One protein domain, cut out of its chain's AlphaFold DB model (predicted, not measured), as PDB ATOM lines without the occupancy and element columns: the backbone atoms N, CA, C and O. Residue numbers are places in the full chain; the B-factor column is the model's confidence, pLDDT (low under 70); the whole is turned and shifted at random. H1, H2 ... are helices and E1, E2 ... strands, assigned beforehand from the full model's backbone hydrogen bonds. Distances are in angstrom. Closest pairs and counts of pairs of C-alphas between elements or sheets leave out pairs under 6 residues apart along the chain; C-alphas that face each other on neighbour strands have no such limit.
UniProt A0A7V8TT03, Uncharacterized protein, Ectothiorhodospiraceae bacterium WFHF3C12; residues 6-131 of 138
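What this domain is: This is residues 6 to 131 of the 138 residues of an uncharacterized protein of Ectothiorhodospiraceae bacterium WFHF3C12 (UniProt A0A7V8TT03). A long, twisted sheet of five strands, E2 to E6, curls round the long helix H3. At one end of this body H1 packs by its first residues on E7 of a small two-stranded sheet, E1 and E7, and the short helix H2 comes near both H1 and H3. The printed part has 126 residues with three named helices and seven named strands, in the order E1, H1, E2, E3, E4, E5, E6, E7, H2, H3, and its class is mixed, helices and strands. The large sheet is antiparallel and branched at E4, while E1 and E7 are parallel. The whole is compact, with a radius of gyration of the C-alphas of 15.4 A, yet elongated, spanning 46 by 28 by 23 A.

Where its parts are: E1, residues 6 to 8, begins at C-alpha 6 (159.958, 158.740, 138.291). H1 is residues 9 to 18, 14.1 A long. E2, residues 21 to 32, is 31.4 A long and bends by 66 degrees at residue 24. E3, residues 39 to 49, measures 32.6 A, and E4, residues 54 to 63, 28.7 A. E5 is residues 68 to 72, E6 residues 82 to 85 and E7 residues 92 to 96. H2 is residues 103 to 111, 11.9 A long. H3, residues 114 to 131, measures 25.9 A and ends at C-alpha 131 (195.193, 148.057, 120.815).

How they stand to each other: E2, E3, E4 and E5 form a meander, each strand the antiparallel neighbour of the one before. N 27 and O 44 of E2 and E3 are 2.9 A apart, and N 61 and O 41 of E4 and E3 2.7 A, within hydrogen-bond range. On the other side of E4 from E3, the pairing is staggered: E5 is beside residues 59 to 63, with N 71 and O 60 at 2.8 A, and E6 beside residues 54 to 58, with N 56 and O 83 at 2.8 A. The sheet curls round H3; the closest C-alphas of E3 and H3, Ser 45 and Trp 119, are 7.2 A apart. H2 only grazes this sheet. H1 and H3 only just touch, only at their ends, with 3 pairs of C-alphas within 8 A; the closest are Glu 17 and Ala 114, 6.7 A. E1 and E7 have N 95 and O 7 at 2.9 A. In H1, H2 and H3 every O i to N i+4 pair is within hydrogen-bond range.

The domain as a whole: The C-alphas farthest apart, of Ser 65 and Asn 98, are 47.1 A apart. The printed part has no cut, and no link is long. Its mean pLDDT is 82.0; residues 32 to 37, 65 to 67, 73 to 79 and 130 to 131 are under 70.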
ATOM      1  N   THR A   6     159.888 157.845 139.445       90.81
ATOM      2  CA  THR A   6     159.958 158.740 138.291       90.81
ATOM      3  C   THR A   6     160.676 160.026 138.651       90.81
ATOM      4  O   THR A   6     160.477 160.545 139.747       90.81
ATOM      5  N   ILE A   7     161.435 160.568 137.704       91.75
ATOM      6  CA  ILE A   7     162.059 161.893 137.784       91.75
ATOM      7  C   ILE A   7     161.590 162.739 136.603       91.75
ATOM      8  O   ILE A   7     161.406 162.221 135.499       91.75
ATOM      9  N   GLY A   8     161.372 164.035 136.823       94.56
ATOM     10  CA  GLY A   8     161.029 164.945 135.732       94.56
ATOM     11  C   GLY A   8     162.212 165.143 134.785       94.56
ATOM     12  O   GLY A   8     163.354 165.213 135.235       94.56
ATOM     13  N   LYS A   9     161.955 165.274 133.480       94.38
ATOM     14  CA  LYS A   9     162.999 165.479 132.462       94.38
ATOM     15  C   LYS A   9     163.904 166.669 132.772       94.38
ATOM     16  O   LYS A   9     165.117 166.553 132.660       94.38
ATOM     17  N   GLU A  10     163.331 167.787 133.208       93.75
ATOM     18  CA  GLU A  10     164.096 168.986 133.582       93.75
ATOM     19  C   GLU A  10     165.027 168.732 134.772       93.75
ATOM     20  O   GLU A  10     166.191 169.122 134.758       93.75
ATOM     21  N   GLU A  11     164.532 168.034 135.796       92.50
ATOM     22  CA  GLU A  11     165.338 167.661 136.956       92.50
ATOM     23  C   GLU A  11     166.438 166.668 136.577       92.50
ATOM     24  O   GLU A  11     167.564 166.781 137.059       92.50
ATOM     25  N   PHE A  12     166.133 165.734 135.679       91.69
ATOM     26  CA  PHE A  12     167.103 164.791 135.152       91.69
ATOM     27  C   PHE A  12     168.230 165.485 134.374       91.69
ATOM     28  O   PHE A  12     169.403 165.226 134.632       91.69
ATOM     29  N   VAL A  13     167.893 166.409 133.473       92.19
ATOM     30  CA  VAL A  13     168.885 167.215 132.743       92.19
ATOM     31  C   VAL A  13     169.744 168.012 133.724       92.19
ATOM     32  O   VAL A  13     170.969 167.954 133.656       92.19
ATOM     33  N   ARG A  14     169.122 168.659 134.714       91.12
ATOM     34  CA  ARG A  14     169.847 169.388 135.760       91.12
ATOM     35  C   ARG A  14     170.797 168.485 136.548       91.12
ATOM     36  O   ARG A  14     171.908 168.901 136.867       91.12
ATOM     37  N   LEU A  15     170.397 167.249 136.857       90.31
ATOM     38  CA  LEU A  15     171.259 166.270 137.529       90.31
ATOM     39  C   LEU A  15     172.527 165.998 136.712       90.31
ATOM     40  O   LEU A  15     173.617 165.985 137.282       90.31
ATOM     41  N   LEU A  16     172.379 165.807 135.400       89.19
ATOM     42  CA  LEU A  16     173.487 165.558 134.478       89.19
ATOM     43  C   LEU A  16     174.415 166.774 134.289       89.19
ATOM     44  O   LEU A  16     175.595 166.591 133.996       89.19
ATOM     45  N   GLU A  17     173.895 167.995 134.437       88.00
ATOM     46  CA  GLU A  17     174.645 169.244 134.233       88.00
ATOM     47  C   GLU A  17     175.315 169.765 135.515       88.00
ATOM     48  O   GLU A  17     176.486 170.136 135.508       88.00
ATOM     49  N   GLU A  18     174.588 169.794 136.632       87.31
ATOM     50  CA  GLU A  18     175.040 170.412 137.888       87.31
ATOM     51  C   GLU A  18     175.756 169.431 138.827       87.31
ATOM     52  O   GLU A  18     176.313 169.823 139.865       87.31
ATOM     53  N   THR A  19     175.702 168.136 138.518       84.88
ATOM     54  CA  THR A  19     176.212 167.083 139.395       84.88
ATOM     55  C   THR A  19     177.097 166.135 138.593       84.88
ATOM     56  O   THR A  19     176.604 165.122 138.097       84.88
ATOM     57  N   PRO A  20     178.401 166.445 138.450       85.19
ATOM     58  CA  PRO A  20     179.293 165.596 137.680       85.19
ATOM     59  C   PRO A  20     179.302 164.193 138.282       85.19
ATOM     60  O   PRO A  20     179.340 164.010 139.503       85.19
ATOM     61  N   PHE A  21     179.209 163.218 137.392       91.38
ATOM     62  CA  PHE A  21     179.285 161.811 137.716       91.38
ATOM     63  C   PHE A  21     180.758 161.398 137.744       91.38
ATOM     64  O   PHE A  21     181.485 161.569 136.770       91.38
ATOM     65  N   GLU A  22     181.189 160.874 138.880       90.81
ATOM     66  CA  GLU A  22     182.496 160.275 139.097       90.81
ATOM     67  C   GLU A  22     182.446 158.791 138.741       90.81
ATOM     68  O   GLU A  22     181.492 158.078 139.073       90.81
ATOM     69  N   HIS A  23     183.485 158.331 138.052       89.94
ATOM     70  CA  HIS A  23     183.640 156.936 137.666       89.94
ATOM     71  C   HIS A  23     183.892 156.058 138.892       89.94
ATOM     72  O   HIS A  23     184.752 156.359 139.719       89.94
ATOM     73  N   LEU A  24     183.114 154.982 139.025       90.06
ATOM     74  CA  LEU A  24     183.241 154.030 140.129       90.06
ATOM     75  C   LEU A  24     183.934 152.743 139.702       90.06
ATOM     76  O   LEU A  24     184.763 152.211 140.438       90.06
ATOM     77  N   THR A  25     183.522 152.184 138.566       88.75
ATOM     78  CA  THR A  25     184.048 150.918 138.055       88.75
ATOM     79  C   THR A  25     183.683 150.747 136.588       88.75
ATOM     80  O   THR A  25     182.629 151.209 136.149       88.75
ATOM     81  N   SER A  26     184.513 149.998 135.864       85.62
ATOM     82  CA  SER A  26     184.211 149.506 134.520       85.62
ATOM     83  C   SER A  26     184.441 148.006 134.416       85.62
ATOM     84  O   SER A  26     185.317 147.454 135.078       85.62
ATOM     85  N   SER A  27     183.666 147.359 133.556       84.56
ATOM     86  CA  SER A  27     183.906 145.998 133.083       84.56
ATOM     87  C   SER A  27     183.910 145.998 131.564       84.56
ATOM     88  O   SER A  27     183.074 146.664 130.961       84.56
ATOM     89  N   VAL A  28     184.830 145.254 130.956       83.94
ATOM     90  CA  VAL A  28     184.969 145.143 129.500       83.94
ATOM     91  C   VAL A  28     184.995 143.667 129.134       83.94
ATOM     92  O   VAL A  28     185.618 142.868 129.827       83.94
ATOM     93  N   HIS A  29     184.322 143.320 128.046       81.50
ATOM     94  CA  HIS A  29     184.257 141.993 127.461       81.50
ATOM     95  C   HIS A  29     184.698 142.072 126.000       81.50
ATOM     96  O   HIS A  29     184.207 142.909 125.238       81.50
ATOM     97  N   VAL A  30     185.608 141.184 125.605       77.31
ATOM     98  CA  VAL A  30     186.039 141.026 124.213       77.31
ATOM     99  C   VAL A  30     185.160 139.965 123.568       77.31
ATOM    100  O   VAL A  30     184.984 138.878 124.115       77.31
ATOM    101  N   MET A  31     184.607 140.283 122.408       75.38
ATOM    102  CA  MET A  31     183.813 139.373 121.598       75.38
ATOM    103  C   MET A  31     184.454 139.272 120.215       75.38
ATOM    104  O   MET A  31     184.531 140.255 119.478       75.38
ATOM    105  N   GLU A  32     184.899 138.073 119.860       68.12
ATOM    106  CA  GLU A  32     185.258 137.737 118.484       68.12
ATOM    107  C   GLU A  32     184.007 137.197 117.787       68.12
ATOM    108  O   GLU A  32     183.319 136.327 118.324       68.12
ATOM    109  N   LEU A  33     183.669 137.746 116.619       65.50
ATOM    110  CA  LEU A  33     182.595 137.212 115.786       65.50
ATOM    111  C   LEU A  33     183.206 136.386 114.656       65.50
ATOM    112  O   LEU A  33     184.096 136.854 113.951       65.50
ATOM    113  N   ASP A  34     182.672 135.182 114.455       54.72
ATOM    114  CA  ASP A  34     183.184 134.145 113.544       54.72
ATOM    115  C   ASP A  34     183.263 134.544 112.050       54.72
ATOM    116  O   ASP A  34     183.634 133.717 111.215       54.72
ATOM    117  N   SER A  35     182.896 135.773 111.659       54.53
ATOM    118  CA  SER A  35     182.706 136.137 110.247       54.53
ATOM    119  C   SER A  35     183.332 137.446 109.751       54.53
ATOM    120  O   SER A  35     183.024 137.826 108.621       54.53
ATOM    121  N   ALA A  36     184.179 138.155 110.501       53.81
ATOM    122  CA  ALA A  36     184.802 139.384 109.987       53.81
ATOM    123  C   ALA A  36     186.135 139.707 110.669       53.81
ATOM    124  O   ALA A  36     186.356 139.330 111.812       53.81
ATOM    125  N   GLU A  37     186.991 140.466 109.980       63.84
ATOM    126  CA  GLU A  37     188.225 141.098 110.492       63.84
ATOM    127  C   GLU A  37     187.957 142.159 111.591       63.84
ATOM    128  O   GLU A  37     188.707 143.123 111.737       63.84
ATOM    129  N   GLU A  38     186.853 142.032 112.329       70.69
ATOM    130  CA  GLU A  38     186.358 143.007 113.292       70.69
ATOM    131  C   GLU A  38     186.294 142.390 114.690       70.69
ATOM    132  O   GLU A  38     185.652 141.360 114.915       70.69
ATOM    133  N   HIS A  39     186.923 143.067 115.647       75.94
ATOM    134  CA  HIS A  39     186.829 142.740 117.064       75.94
ATOM    135  C   HIS A  39     185.801 143.651 117.725       75.94
ATOM    136  O   HIS A  39     185.770 144.859 117.483       75.94
ATOM    137  N   TYR A  40     184.969 143.084 118.592       79.31
ATOM    138  CA  TYR A  40     183.958 143.836 119.320       79.31
ATOM    139  C   TYR A  40     184.369 143.918 120.785       79.31
ATOM    140  O   TYR A  40     184.614 142.898 121.427       79.31
ATOM    141  N   LEU A  41     184.423 145.128 121.331       80.62
ATOM    142  CA  LEU A  41     184.552 145.348 122.768       80.62
ATOM    143  C   LEU A  41     183.209 145.828 123.291       80.62
ATOM    144  O   LEU A  41     182.689 146.828 122.809       80.62
ATOM    145  N   ALA A  42     182.649 145.138 124.273       82.56
ATOM    146  CA  ALA A  42     181.506 145.640 125.020       82.56
ATOM    147  C   ALA A  42     181.952 146.020 126.421       82.56
ATOM    148  O   ALA A  42     182.769 145.323 127.018       82.56
ATOM    149  N   GLY A  43     181.406 147.097 126.963       83.75
ATOM    150  CA  GLY A  43     181.719 147.507 128.316       83.75
ATOM    151  C   GLY A  43     180.528 148.070 129.058       83.75
ATOM    152  O   GLY A  43     179.541 148.515 128.473       83.75
ATOM    153  N   VAL A  44     180.652 148.042 130.377       87.00
ATOM    154  CA  VAL A  44     179.722 148.661 131.310       87.00
ATOM    155  C   VAL A  44     180.530 149.563 132.215       87.00
ATOM    156  O   VAL A  44     181.480 149.105 132.847       87.00
ATOM    157  N   SER A  45     180.146 150.831 132.298       88.00
ATOM    158  CA  SER A  45     180.720 151.778 133.248       88.00
ATOM    159  C   SER A  45     179.654 152.197 134.253       88.00
ATOM    160  O   SER A  45     178.530 152.545 133.883       88.00
ATOM    161  N   LEU A  46     180.001 152.135 135.536       91.00
ATOM    162  CA  LEU A  46     179.174 152.626 136.629       91.00
ATOM    163  C   LEU A  46     179.745 153.944 137.129       91.00
ATOM    164  O   LEU A  46     180.931 154.037 137.447       91.00
ATOM    165  N   TYR A  47     178.872 154.930 137.270       92.62
ATOM    166  CA  TYR A  47     179.211 156.238 137.798       92.62
ATOM    167  C   TYR A  47     178.302 156.595 138.954       92.62
ATOM    168  O   TYR A  47     177.143 156.174 138.992       92.62
ATOM    169  N   SER A  48     178.792 157.436 139.855       93.06
ATOM    170  CA  SER A  48     177.956 158.064 140.871       93.06
ATOM    171  C   SER A  48     178.248 159.535 141.021       93.06
ATOM    172  O   SER A  48     179.302 159.998 140.616       93.06
ATOM    173  N   ASN A  49     177.332 160.281 141.614       92.31
ATOM    174  CA  ASN A  49     177.527 161.703 141.839       92.31
ATOM    175  C   ASN A  49     177.419 162.057 143.332       92.31
ATOM    176  O   ASN A  49     177.048 161.228 144.165       92.31
ATOM    177  N   ARG A  50     177.713 163.315 143.686       91.00
ATOM    178  CA  ARG A  50     177.702 163.799 145.087       91.00
ATOM    179  C   ARG A  50     176.354 163.670 145.810       91.00
ATOM    180  O   ARG A  50     176.310 163.816 147.027       91.00
ATOM    181  N   THR A  51     175.260 163.451 145.084       89.38
ATOM    182  CA  THR A  51     173.918 163.249 145.647       89.38
ATOM    183  C   THR A  51     173.553 161.764 145.774       89.38
ATOM    184  O   THR A  51     172.440 161.452 146.177       89.38
ATOM    185  N   GLY A  52     174.484 160.847 145.478       90.19
ATOM    186  CA  GLY A  52     174.325 159.399 145.650       90.19
ATOM    187  C   GLY A  52     173.672 158.679 144.468       90.19
ATOM    188  O   GLY A  52     173.506 157.463 144.516       90.19
ATOM    189  N   TRP A  53     173.325 159.396 143.399       92.56
ATOM    190  CA  TRP A  53     172.725 158.803 142.203       92.56
ATOM    191  C   TRP A  53     173.730 157.920 141.492       92.56
ATOM    192  O   TRP A  53     174.920 158.228 141.489       92.56
ATOM    193  N   THR A  54     173.250 156.850 140.860       93.06
ATOM    194  CA  THR A  54     174.098 155.939 140.085       93.06
ATOM    195  C   THR A  54     173.632 155.879 138.636       93.06
ATOM    196  O   THR A  54     172.438 155.719 138.379       93.06
ATOM    197  N   ALA A  55     174.572 155.970 137.700       91.50
ATOM    198  CA  ALA A  55     174.343 155.736 136.280       91.50
ATOM    199  C   ALA A  55     175.137 154.507 135.829       91.50
ATOM    200  O   ALA A  55     176.336 154.414 136.086       91.50
ATOM    201  N   GLN A  56     174.463 153.573 135.166       90.31
ATOM    202  CA  GLN A  56     175.088 152.481 134.432       90.31
ATOM    203  C   GLN A  56     175.024 152.812 132.946       90.31
ATOM    204  O   GLN A  56     173.940 153.090 132.437       90.31
ATOM    205  N   ILE A  57     176.164 152.770 132.263       88.31
ATOM    206  CA  ILE A  57     176.259 153.020 130.824       88.31
ATOM    207  C   ILE A  57     176.834 151.784 130.158       88.31
ATOM    208  O   ILE A  57     177.955 151.380 130.468       88.31
ATOM    209  N   ASN A  58     176.056 151.202 129.250       86.12
ATOM    210  CA  ASN A  58     176.468 150.060 128.450       86.12
ATOM    211  C   ASN A  58     176.916 150.565 127.074       86.12
ATOM    212  O   ASN A  58     176.243 151.391 126.450       86.12
ATOM    213  N   TRP A  59     178.043 150.067 126.583       83.44
ATOM    214  CA  TRP A  59     178.611 150.502 125.314       83.44
ATOM    215  C   TRP A  59     179.210 149.359 124.514       83.44
ATOM    216  O   TRP A  59     179.616 148.336 125.062       83.44
ATOM    217  N   LEU A  60     179.270 149.562 123.200       82.12
ATOM    218  CA  LEU A  60     179.867 148.647 122.239       82.12
ATOM    219  C   LEU A  60     180.812 149.429 121.328       82.12
ATOM    220  O   LEU A  60     180.405 150.399 120.693       82.12
ATOM    221  N   ALA A  61     182.059 148.990 121.232       81.00
ATOM    222  CA  ALA A  61     183.012 149.452 120.241       81.00
ATOM    223  C   ALA A  61     183.254 148.359 119.198       81.00
ATOM    224  O   ALA A  61     183.535 147.209 119.538       81.00
ATOM    225  N   VAL A  62     183.159 148.740 117.928       80.88
ATOM    226  CA  VAL A  62     183.546 147.912 116.782       80.88
ATOM    227  C   VAL A  62     184.926 148.362 116.334       80.88
ATOM    228  O   VAL A  62     185.104 149.532 115.980       80.88
ATOM    229  N   VAL A  63     185.892 147.450 116.375       77.50
ATOM    230  CA  VAL A  63     187.293 147.686 116.027       77.50
ATOM    231  C   VAL A  63     187.600 146.947 114.729       77.50
ATOM    232  O   VAL A  63     187.678 145.721 114.717       77.50
ATOM    233  N   GLY A  64     187.761 147.700 113.640       72.00
ATOM    234  CA  GLY A  64     188.206 147.196 112.338       72.00
ATOM    235  C   GLY A  64     189.621 147.665 111.989       72.00
ATOM    236  O   GLY A  64     190.265 148.362 112.772       72.00
ATOM    237  N   SER A  65     190.096 147.319 110.788       69.56
ATOM    238  CA  SER A  65     191.504 147.477 110.378       69.56
ATOM    239  C   SER A  65     192.075 148.901 110.477       69.56
ATOM    240  O   SER A  65     193.270 149.038 110.719       69.56
ATOM    241  N   GLU A  66     191.252 149.950 110.363       69.12
ATOM    242  CA  GLU A  66     191.677 151.351 110.572       69.12
ATOM    243  C   GLU A  66     190.612 152.247 111.229       69.12
ATOM    244  O   GLU A  66     190.843 153.437 111.441       69.12
ATOM    245  N   ASN A  67     189.440 151.704 111.561       65.50
ATOM    246  CA  ASN A  67     188.319 152.483 112.080       65.50
ATOM    247  C   ASN A  67     187.817 151.894 113.392       65.50
ATOM    248  O   ASN A  67     187.657 150.680 113.520       65.50
ATOM    249  N   VAL A  68     187.500 152.782 114.333       71.38
ATOM    250  CA  VAL A  68     186.799 152.427 115.563       71.38
ATOM    251  C   VAL A  68     185.485 153.182 115.607       71.38
ATOM    252  O   VAL A  68     185.458 154.407 115.492       71.38
ATOM    253  N   THR A  69     184.391 152.444 115.762       77.38
ATOM    254  CA  THR A  69     183.061 153.026 115.965       77.38
ATOM    255  C   THR A  69     182.579 152.681 117.363       77.38
ATOM    256  O   THR A  69     182.458 151.503 117.686       77.38
ATOM    257  N   ILE A  70     182.275 153.696 118.172       75.50
ATOM    258  CA  ILE A  70     181.712 153.542 119.519       75.50
ATOM    259  C   ILE A  70     180.201 153.785 119.453       75.50
ATOM    260  O   ILE A  70     179.743 154.726 118.802       75.50
ATOM    261  N   ARG A  71     179.420 152.928 120.112       75.56
ATOM    262  CA  ARG A  71     177.957 153.001 120.202       75.56
ATOM    263  C   ARG A  71     177.511 152.905 121.661       75.56
ATOM    264  O   ARG A  71     178.043 152.095 122.419       75.56
ATOM    265  N   VAL A  72     176.523 153.722 122.036       73.12
ATOM    266  CA  VAL A  72     175.838 153.635 123.339       73.12
ATOM    267  C   VAL A  72     174.728 152.601 123.214       73.12
ATOM    268  O   VAL A  72     173.770 152.851 122.484       73.12
ATOM    269  N   GLY A  73     174.833 151.485 123.931       67.75
ATOM    270  CA  GLY A  73     173.849 150.405 123.890       67.75
ATOM    271  C   GLY A  73     173.613 149.782 122.514       67.75
ATOM    272  O   GLY A  73     173.898 150.345 121.460       67.75
ATOM    273  N   ASP A  74     173.060 148.579 122.527       58.22
ATOM    274  CA  ASP A  74     172.595 147.905 121.323       58.22
ATOM    275  C   ASP A  74     171.203 147.347 121.613       58.22
ATOM    276  O   ASP A  74     171.050 146.366 122.349       58.22
ATOM    277  N   ALA A  75     170.177 148.005 121.070       44.47
ATOM    278  CA  ALA A  75     168.794 147.564 121.214       44.47
ATOM    279  C   ALA A  75     168.590 146.140 120.662       44.47
ATOM    280  O   ALA A  75     167.734 145.416 121.174       44.47
ATOM    281  N   ASP A  76     169.415 145.699 119.702       53.91
ATOM    282  CA  ASP A  76     169.337 144.356 119.118       53.91
ATOM    283  C   ASP A  76     169.776 143.261 120.110       53.91
ATOM    284  O   ASP A  76     169.408 142.094 119.956       53.91
ATOM    285  N   ARG A  77     170.517 143.626 121.167       57.31
ATOM    286  CA  ARG A  77     170.988 142.709 122.222       57.31
ATOM    287  C   ARG A  77     170.147 142.748 123.500       57.31
ATOM    288  O   ARG A  77     170.381 141.949 124.403       57.31
ATOM    289  N   GLY A  78     169.137 143.619 123.560       57.62
ATOM    290  CA  GLY A  78     168.150 143.667 124.644       57.62
ATOM    291  C   GLY A  78     168.634 144.292 125.957       57.62
ATOM    292  O   GLY A  78     167.891 144.271 126.940       57.62
ATOM    293  N   GLU A  79     169.841 144.861 125.991       62.19
ATOM    294  CA  GLU A  79     170.340 145.601 127.151       62.19
ATOM    295  C   GLU A  79     170.030 147.098 127.004       62.19
ATOM    296  O   GLU A  79     170.286 147.679 125.946       62.19
ATOM    297  N   PRO A  80     169.483 147.758 128.042       70.25
ATOM    298  CA  PRO A  80     169.224 149.189 127.981       70.25
ATOM    299  C   PRO A  80     170.548 149.941 127.821       70.25
ATOM    300  O   PRO A  80     171.503 149.672 128.548       70.25
ATOM    301  N   ALA A  81     170.612 150.897 126.890       76.19
ATOM    302  CA  ALA A  81     171.831 151.668 126.620       76.19
ATOM    303  C   ALA A  81     172.388 152.361 127.872       76.19
ATOM    304  O   ALA A  81     173.597 152.502 128.047       76.19
ATOM    305  N   TYR A  82     171.495 152.755 128.774       80.56
ATOM    306  CA  TYR A  82     171.843 153.315 130.061       80.56
ATOM    307  C   TYR A  82     170.728 153.006 131.075       80.56
ATOM    308  O   TYR A  82     169.558 152.836 130.722       80.56
ATOM    309  N   GLU A  83     171.075 152.965 132.357       87.88
ATOM    310  CA  GLU A  83     170.116 152.897 133.457       87.88
ATOM    311  C   GLU A  83     170.502 153.906 134.532       87.88
ATOM    312  O   GLU A  83     171.670 154.035 134.892       87.88
ATOM    313  N   ILE A  84     169.507 154.611 135.069       88.62
ATOM    314  CA  ILE A  84     169.707 155.560 136.163       88.62
ATOM    315  C   ILE A  84     168.953 155.086 137.377       88.62
ATOM    316  O   ILE A  84     167.798 154.661 137.290       88.62
ATOM    317  N   ARG A  85     169.634 155.161 138.511       91.69
ATOM    318  CA  ARG A  85     169.118 154.746 139.799       91.69
ATOM    319  C   ARG A  85     169.201 155.886 140.792       91.69
ATOM    320  O   ARG A  85     170.179 156.637 140.795       91.69
ATOM    321  N   ASP A  86     168.180 155.968 141.634       90.44
ATOM    322  CA  ASP A  86     168.185 156.853 142.792       90.44
ATOM    323  C   ASP A  86     169.305 156.501 143.781       90.44
ATOM    324  O   ASP A  86     170.022 155.504 143.645       90.44
ATOM    325  N   GLN A  87     169.455 157.348 144.793       87.12
ATOM    326  CA  GLN A  87     170.399 157.158 145.897       87.12
ATOM    327  C   GLN A  87     170.209 155.834 146.661       87.12
ATOM    328  O   GLN A  87     171.149 155.324 147.266       87.12
ATOM    329  N   ASP A  88     169.012 155.245 146.587       88.62
ATOM    330  CA  ASP A  88     168.646 153.965 147.194       88.62
ATOM    331  C   ASP A  88     168.802 152.787 146.206       88.62
ATOM    332  O   ASP A  88     168.429 151.650 146.506       88.62
ATOM    333  N   ARG A  89     169.402 153.040 145.033       86.62
ATOM    334  CA  ARG A  89     169.636 152.099 143.925       86.62
ATOM    335  C   ARG A  89     168.365 151.558 143.264       86.62
ATOM    336  O   ARG A  89     168.415 150.517 142.604       86.62
ATOM    337  N   ASN A  90     167.237 152.249 143.384       89.06
ATOM    338  CA  ASN A  90     166.026 151.904 142.649       89.06
ATOM    339  C   ASN A  90     166.082 152.481 141.229       89.06
ATOM    340  O   ASN A  90     166.404 153.659 141.071       89.06
ATOM    341  N   PRO A  91     165.729 151.698 140.192       88.81
ATOM    342  CA  PRO A  91     165.654 152.201 138.828       88.81
ATOM    343  C   PRO A  91     164.651 153.343 138.693       88.81
ATOM    344  O   PRO A  91     163.515 153.253 139.171       88.81
ATOM    345  N   LEU A  92     165.063 154.375 137.966       88.25
ATOM    346  CA  LEU A  92     164.215 155.486 137.589       88.25
ATOM    347  C   LEU A  92     163.653 155.348 136.177       88.25
ATOM    348  O   LEU A  92     164.263 154.776 135.267       88.25
ATOM    349  N   ARG A  93     162.497 155.979 135.972       89.81
ATOM    350  CA  ARG A  93     162.018 156.390 134.652       89.81
ATOM    351  C   ARG A  93     161.956 157.904 134.575       89.81
ATOM    352  O   ARG A  93     161.523 158.560 135.518       89.81
ATOM    353  N   VAL A  94     162.367 158.453 133.443       90.44
ATOM    354  CA  VAL A  94     162.244 159.889 133.202       90.44
ATOM    355  C   VAL A  94     160.891 160.159 132.564       90.44
ATOM    356  O   VAL A  94     160.459 159.428 131.670       90.44
ATOM    357  N   VAL A  95     160.210 161.188 133.056       94.00
ATOM    358  CA  VAL A  95     158.912 161.627 132.544       94.00
ATOM    359  C   VAL A  95     158.982 163.062 132.037       94.00
ATOM    360  O   VAL A  95     159.631 163.915 132.643       94.00
ATOM    361  N   ASP A  96     158.282 163.329 130.941       93.81
ATOM    362  CA  ASP A  96     158.021 164.670 130.420       93.81
ATOM    363  C   ASP A  96     156.511 164.939 130.497       93.81
ATOM    364  O   ASP A  96     155.699 164.345 129.775       93.81
ATOM    365  N   GLY A  97     156.108 165.747 131.480       89.19
ATOM    366  CA  GLY A  97     154.708 165.875 131.883       89.19
ATOM    367  C   GLY A  97     154.133 164.543 132.380       89.19
ATOM    368  O   GLY A  97     154.520 164.050 133.436       89.19
ATOM    369  N   ASN A  98     153.201 163.964 131.617       88.00
ATOM    370  CA  ASN A  98     152.525 162.698 131.945       88.00
ATOM    371  C   ASN A  98     152.993 161.512 131.082       88.00
ATOM    372  O   ASN A  98     152.358 160.457 131.100       88.00
ATOM    373  N   MET A  99     154.051 161.685 130.286       92.31
ATOM    374  CA  MET A  99     154.559 160.659 129.373       92.31
ATOM    375  C   MET A  99     155.958 160.216 129.783       92.31
ATOM    376  O   MET A  99     156.760 161.028 130.233       92.31
ATOM    377  N   PHE A 100     156.260 158.929 129.611       90.94
ATOM    378  CA  PHE A 100     157.633 158.449 129.724       90.94
ATOM    379  C   PHE A 100     158.453 158.954 128.542       90.94
ATOM    380  O   PHE A 100     157.996 158.893 127.399       90.94
ATOM    381  N   VAL A 101     159.660 159.424 128.833       89.69
ATOM    382  CA  VAL A 101     160.653 159.737 127.806       89.69
ATOM    383  C   VAL A 101     161.078 158.423 127.145       89.69
ATOM    384  O   VAL A 101     161.267 157.420 127.838       89.69
ATOM    385  N   SER A 102     161.180 158.407 125.815       86.44
ATOM    386  CA  SER A 102     161.624 157.217 125.083       86.44
ATOM    387  C   SER A 102     163.107 156.933 125.326       86.44
ATOM    388  O   SER A 102     163.876 157.838 125.657       86.44
ATOM    389  N   ASP A 103     163.522 155.686 125.105       79.88
ATOM    390  CA  ASP A 103     164.929 155.291 125.235       79.88
ATOM    391  C   ASP A 103     165.832 156.093 124.275       79.88
ATOM    392  O   ASP A 103     166.911 156.528 124.671       79.88
ATOM    393  N   ASP A 104     165.355 156.395 123.060       80.06
ATOM    394  CA  ASP A 104     166.066 157.232 122.082       80.06
ATOM    395  C   ASP A 104     166.237 158.681 122.555       80.06
ATOM    396  O   ASP A 104     167.308 159.277 122.412       80.06
ATOM    397  N   GLU A 105     165.183 159.296 123.099       86.31
ATOM    398  CA  GLU A 105     165.272 160.669 123.602       86.31
ATOM    399  C   GLU A 105     166.203 160.726 124.813       86.31
ATOM    400  O   GLU A 105     167.043 161.622 124.912       86.31
ATOM    401  N   MET A 106     166.124 159.735 125.692       84.62
ATOM    402  CA  MET A 106     167.027 159.639 126.822       84.62
ATOM    403  C   MET A 106     168.486 159.426 126.415       84.62
ATOM    404  O   MET A 106     169.360 160.107 126.955       84.62
ATOM    405  N   ALA A 107     168.756 158.544 125.451       78.81
ATOM    406  CA  ALA A 107     170.096 158.354 124.905       78.81
ATOM    407  C   ALA A 107     170.644 159.675 124.345       78.81
ATOM    408  O   ALA A 107     171.782 160.042 124.627       78.81
ATOM    409  N   ASN A 108     169.807 160.447 123.642       83.94
ATOM    410  CA  ASN A 108     170.169 161.771 123.133       83.94
ATOM    411  C   ASN A 108     170.452 162.803 124.239       83.94
ATOM    412  O   ASN A 108     171.318 163.661 124.052       83.94
ATOM    413  N   ILE A 109     169.727 162.762 125.361       88.25
ATOM    414  CA  ILE A 109     169.974 163.638 126.518       88.25
ATOM    415  C   ILE A 109     171.310 163.278 127.170       88.25
ATOM    416  O   ILE A 109     172.156 164.151 127.365       88.25
ATOM    417  N   VAL A 110     171.524 161.993 127.463       85.75
ATOM    418  CA  VAL A 110     172.753 161.510 128.107       85.75
ATOM    419  C   VAL A 110     173.964 161.788 127.226       85.75
ATOM    420  O   VAL A 110     174.936 162.347 127.727       85.75
ATOM    421  N   ALA A 111     173.889 161.508 125.920       82.62
ATOM    422  CA  ALA A 111     174.973 161.723 124.957       82.62
ATOM    423  C   ALA A 111     175.478 163.177 124.889       82.62
ATOM    424  O   ALA A 111     176.601 163.421 124.462       82.62
ATOM    425  N   LYS A 112     174.665 164.154 125.308       86.31
ATOM    426  CA  LYS A 112     175.032 165.581 125.332       86.31
ATOM    427  C   LYS A 112     175.561 166.058 126.687       86.31
ATOM    428  O   LYS A 112     175.942 167.218 126.809       86.31
ATOM    429  N   SER A 113     175.553 165.200 127.702       87.69
ATOM    430  CA  SER A 113     175.940 165.560 129.065       87.69
ATOM    431  C   SER A 113     177.437 165.399 129.330       87.69
ATOM    432  O   SER A 113     178.146 164.711 128.597       87.69
ATOM    433  N   ALA A 114     177.915 165.976 130.436       85.81
ATOM    434  CA  ALA A 114     179.285 165.764 130.908       85.81
ATOM    435  C   ALA A 114     179.587 164.278 131.178       85.81
ATOM    436  O   ALA A 114     180.704 163.823 130.952       85.81
ATOM    437  N   LEU A 115     178.581 163.506 131.600       87.94
ATOM    438  CA  LEU A 115     178.700 162.063 131.803       87.94
ATOM    439  C   LEU A 115     179.061 161.328 130.501       87.94
ATOM    440  O   LEU A 115     179.873 160.408 130.535       87.94
ATOM    441  N   ALA A 116     178.531 161.756 129.350       85.12
ATOM    442  CA  ALA A 116     178.894 161.143 128.074       85.12
ATOM    443  C   ALA A 116     180.358 161.382 127.693       85.12
ATOM    444  O   ALA A 116     180.975 160.485 127.135       85.12
ATOM    445  N   GLN A 117     180.930 162.537 128.042       84.25
ATOM    446  CA  GLN A 117     182.350 162.810 127.791       84.25
ATOM    447  C   GLN A 117     183.256 161.896 128.617       84.25
ATOM    448  O   GLN A 117     184.239 161.378 128.098       84.25
ATOM    449  N   VAL A 118     182.919 161.682 129.895       87.12
ATOM    450  CA  VAL A 118     183.677 160.765 130.762       87.12
ATOM    451  C   VAL A 118     183.578 159.338 130.227       87.12
ATOM    452  O   VAL A 118     184.588 158.660 130.084       87.12
ATOM    453  N   TRP A 119     182.374 158.903 129.862       85.69
ATOM    454  CA  TRP A 119     182.171 157.574 129.297       85.69
ATOM    455  C   TRP A 119     182.878 157.365 127.948       85.69
ATOM    456  O   TRP A 119     183.499 156.320 127.747       85.69
ATOM    457  N   GLU A 120     182.829 158.339 127.038       83.62
ATOM    458  CA  GLU A 120     183.573 158.283 125.775       83.62
ATOM    459  C   GLU A 120     185.079 158.157 126.034       83.62
ATOM    460  O   GLU A 120     185.743 157.321 125.418       83.62
ATOM    461  N   GLN A 121     185.604 158.932 126.987       84.56
ATOM    462  CA  GLN A 121     187.006 158.866 127.383       84.56
ATOM    463  C   GLN A 121     187.379 157.480 127.930       84.56
ATOM    464  O   GLN A 121     188.383 156.919 127.496       84.56
ATOM    465  N   ASP A 122     186.544 156.888 128.789       82.44
ATOM    466  CA  ASP A 122     186.767 155.538 129.327       82.44
ATOM    467  C   ASP A 122     186.804 154.481 128.212       82.44
ATOM    468  O   ASP A 122     187.687 153.620 128.188       82.44
ATOM    469  N   ALA A 123     185.873 154.552 127.255       80.25
ATOM    470  CA  ALA A 123     185.854 153.638 126.117       80.25
ATOM    471  C   ALA A 123     187.123 153.787 125.261       80.25
ATOM    472  O   ALA A 123     187.739 152.788 124.881       80.25
ATOM    473  N   VAL A 124     187.551 155.026 124.992       82.88
ATOM    474  CA  VAL A 124     188.783 155.320 124.244       82.88
ATOM    475  C   VAL A 124     190.028 154.817 124.975       82.88
ATOM    476  O   VAL A 124     190.929 154.280 124.328       82.88
ATOM    477  N   ASP A 125     190.102 154.963 126.295       83.00
ATOM    478  CA  ASP A 125     191.259 154.510 127.068       83.00
ATOM    479  C   ASP A 125     191.344 152.980 127.107       83.00
ATOM    480  O   ASP A 125     192.406 152.427 126.810       83.00
ATOM    481  N   VAL A 126     190.218 152.286 127.298       79.94
ATOM    482  CA  VAL A 126     190.139 150.821 127.155       79.94
ATOM    483  C   VAL A 126     190.593 150.372 125.763       79.94
ATOM    484  O   VAL A 126     191.346 149.404 125.626       79.94
ATOM    485  N   LEU A 127     190.151 151.069 124.714       77.75
ATOM    486  CA  LEU A 127     190.535 150.771 123.334       77.75
ATOM    487  C   LEU A 127     192.035 150.974 123.099       77.75
ATOM    488  O   LEU A 127     192.659 150.153 122.431       77.75
ATOM    489  N   ARG A 128     192.635 152.030 123.659       75.94
ATOM    490  CA  ARG A 128     194.086 152.275 123.582       75.94
ATOM    491  C   ARG A 128     194.880 151.187 124.291       75.94
ATOM    492  O   ARG A 128     195.873 150.708 123.743       75.94
ATOM    493  N   GLU A 129     194.440 150.783 125.478       75.69
ATOM    494  CA  GLU A 129     195.062 149.695 126.233       75.69
ATOM    495  C   GLU A 129     194.969 148.363 125.477       75.69
ATOM    496  O   GLU A 129     195.968 147.646 125.385       75.69
ATOM    497  N   SER A 130     193.814 148.085 124.862       67.19
ATOM    498  CA  SER A 130     193.539 146.861 124.092       67.19
ATOM    499  C   SER A 130     194.221 146.838 122.715       67.19
ATOM    500  O   SER A 130     194.623 145.784 122.239       67.19
ATOM    501  N   ALA A 131     194.412 147.982 122.055       59.84
ATOM    502  CA  ALA A 131     195.193 148.057 120.815       59.84
ATOM    503  C   ALA A 131     196.706 147.910 121.075       59.84
ATOM    504  O   ALA A 131     197.440 147.411 120.223       59.84
TER     505      ALA A 131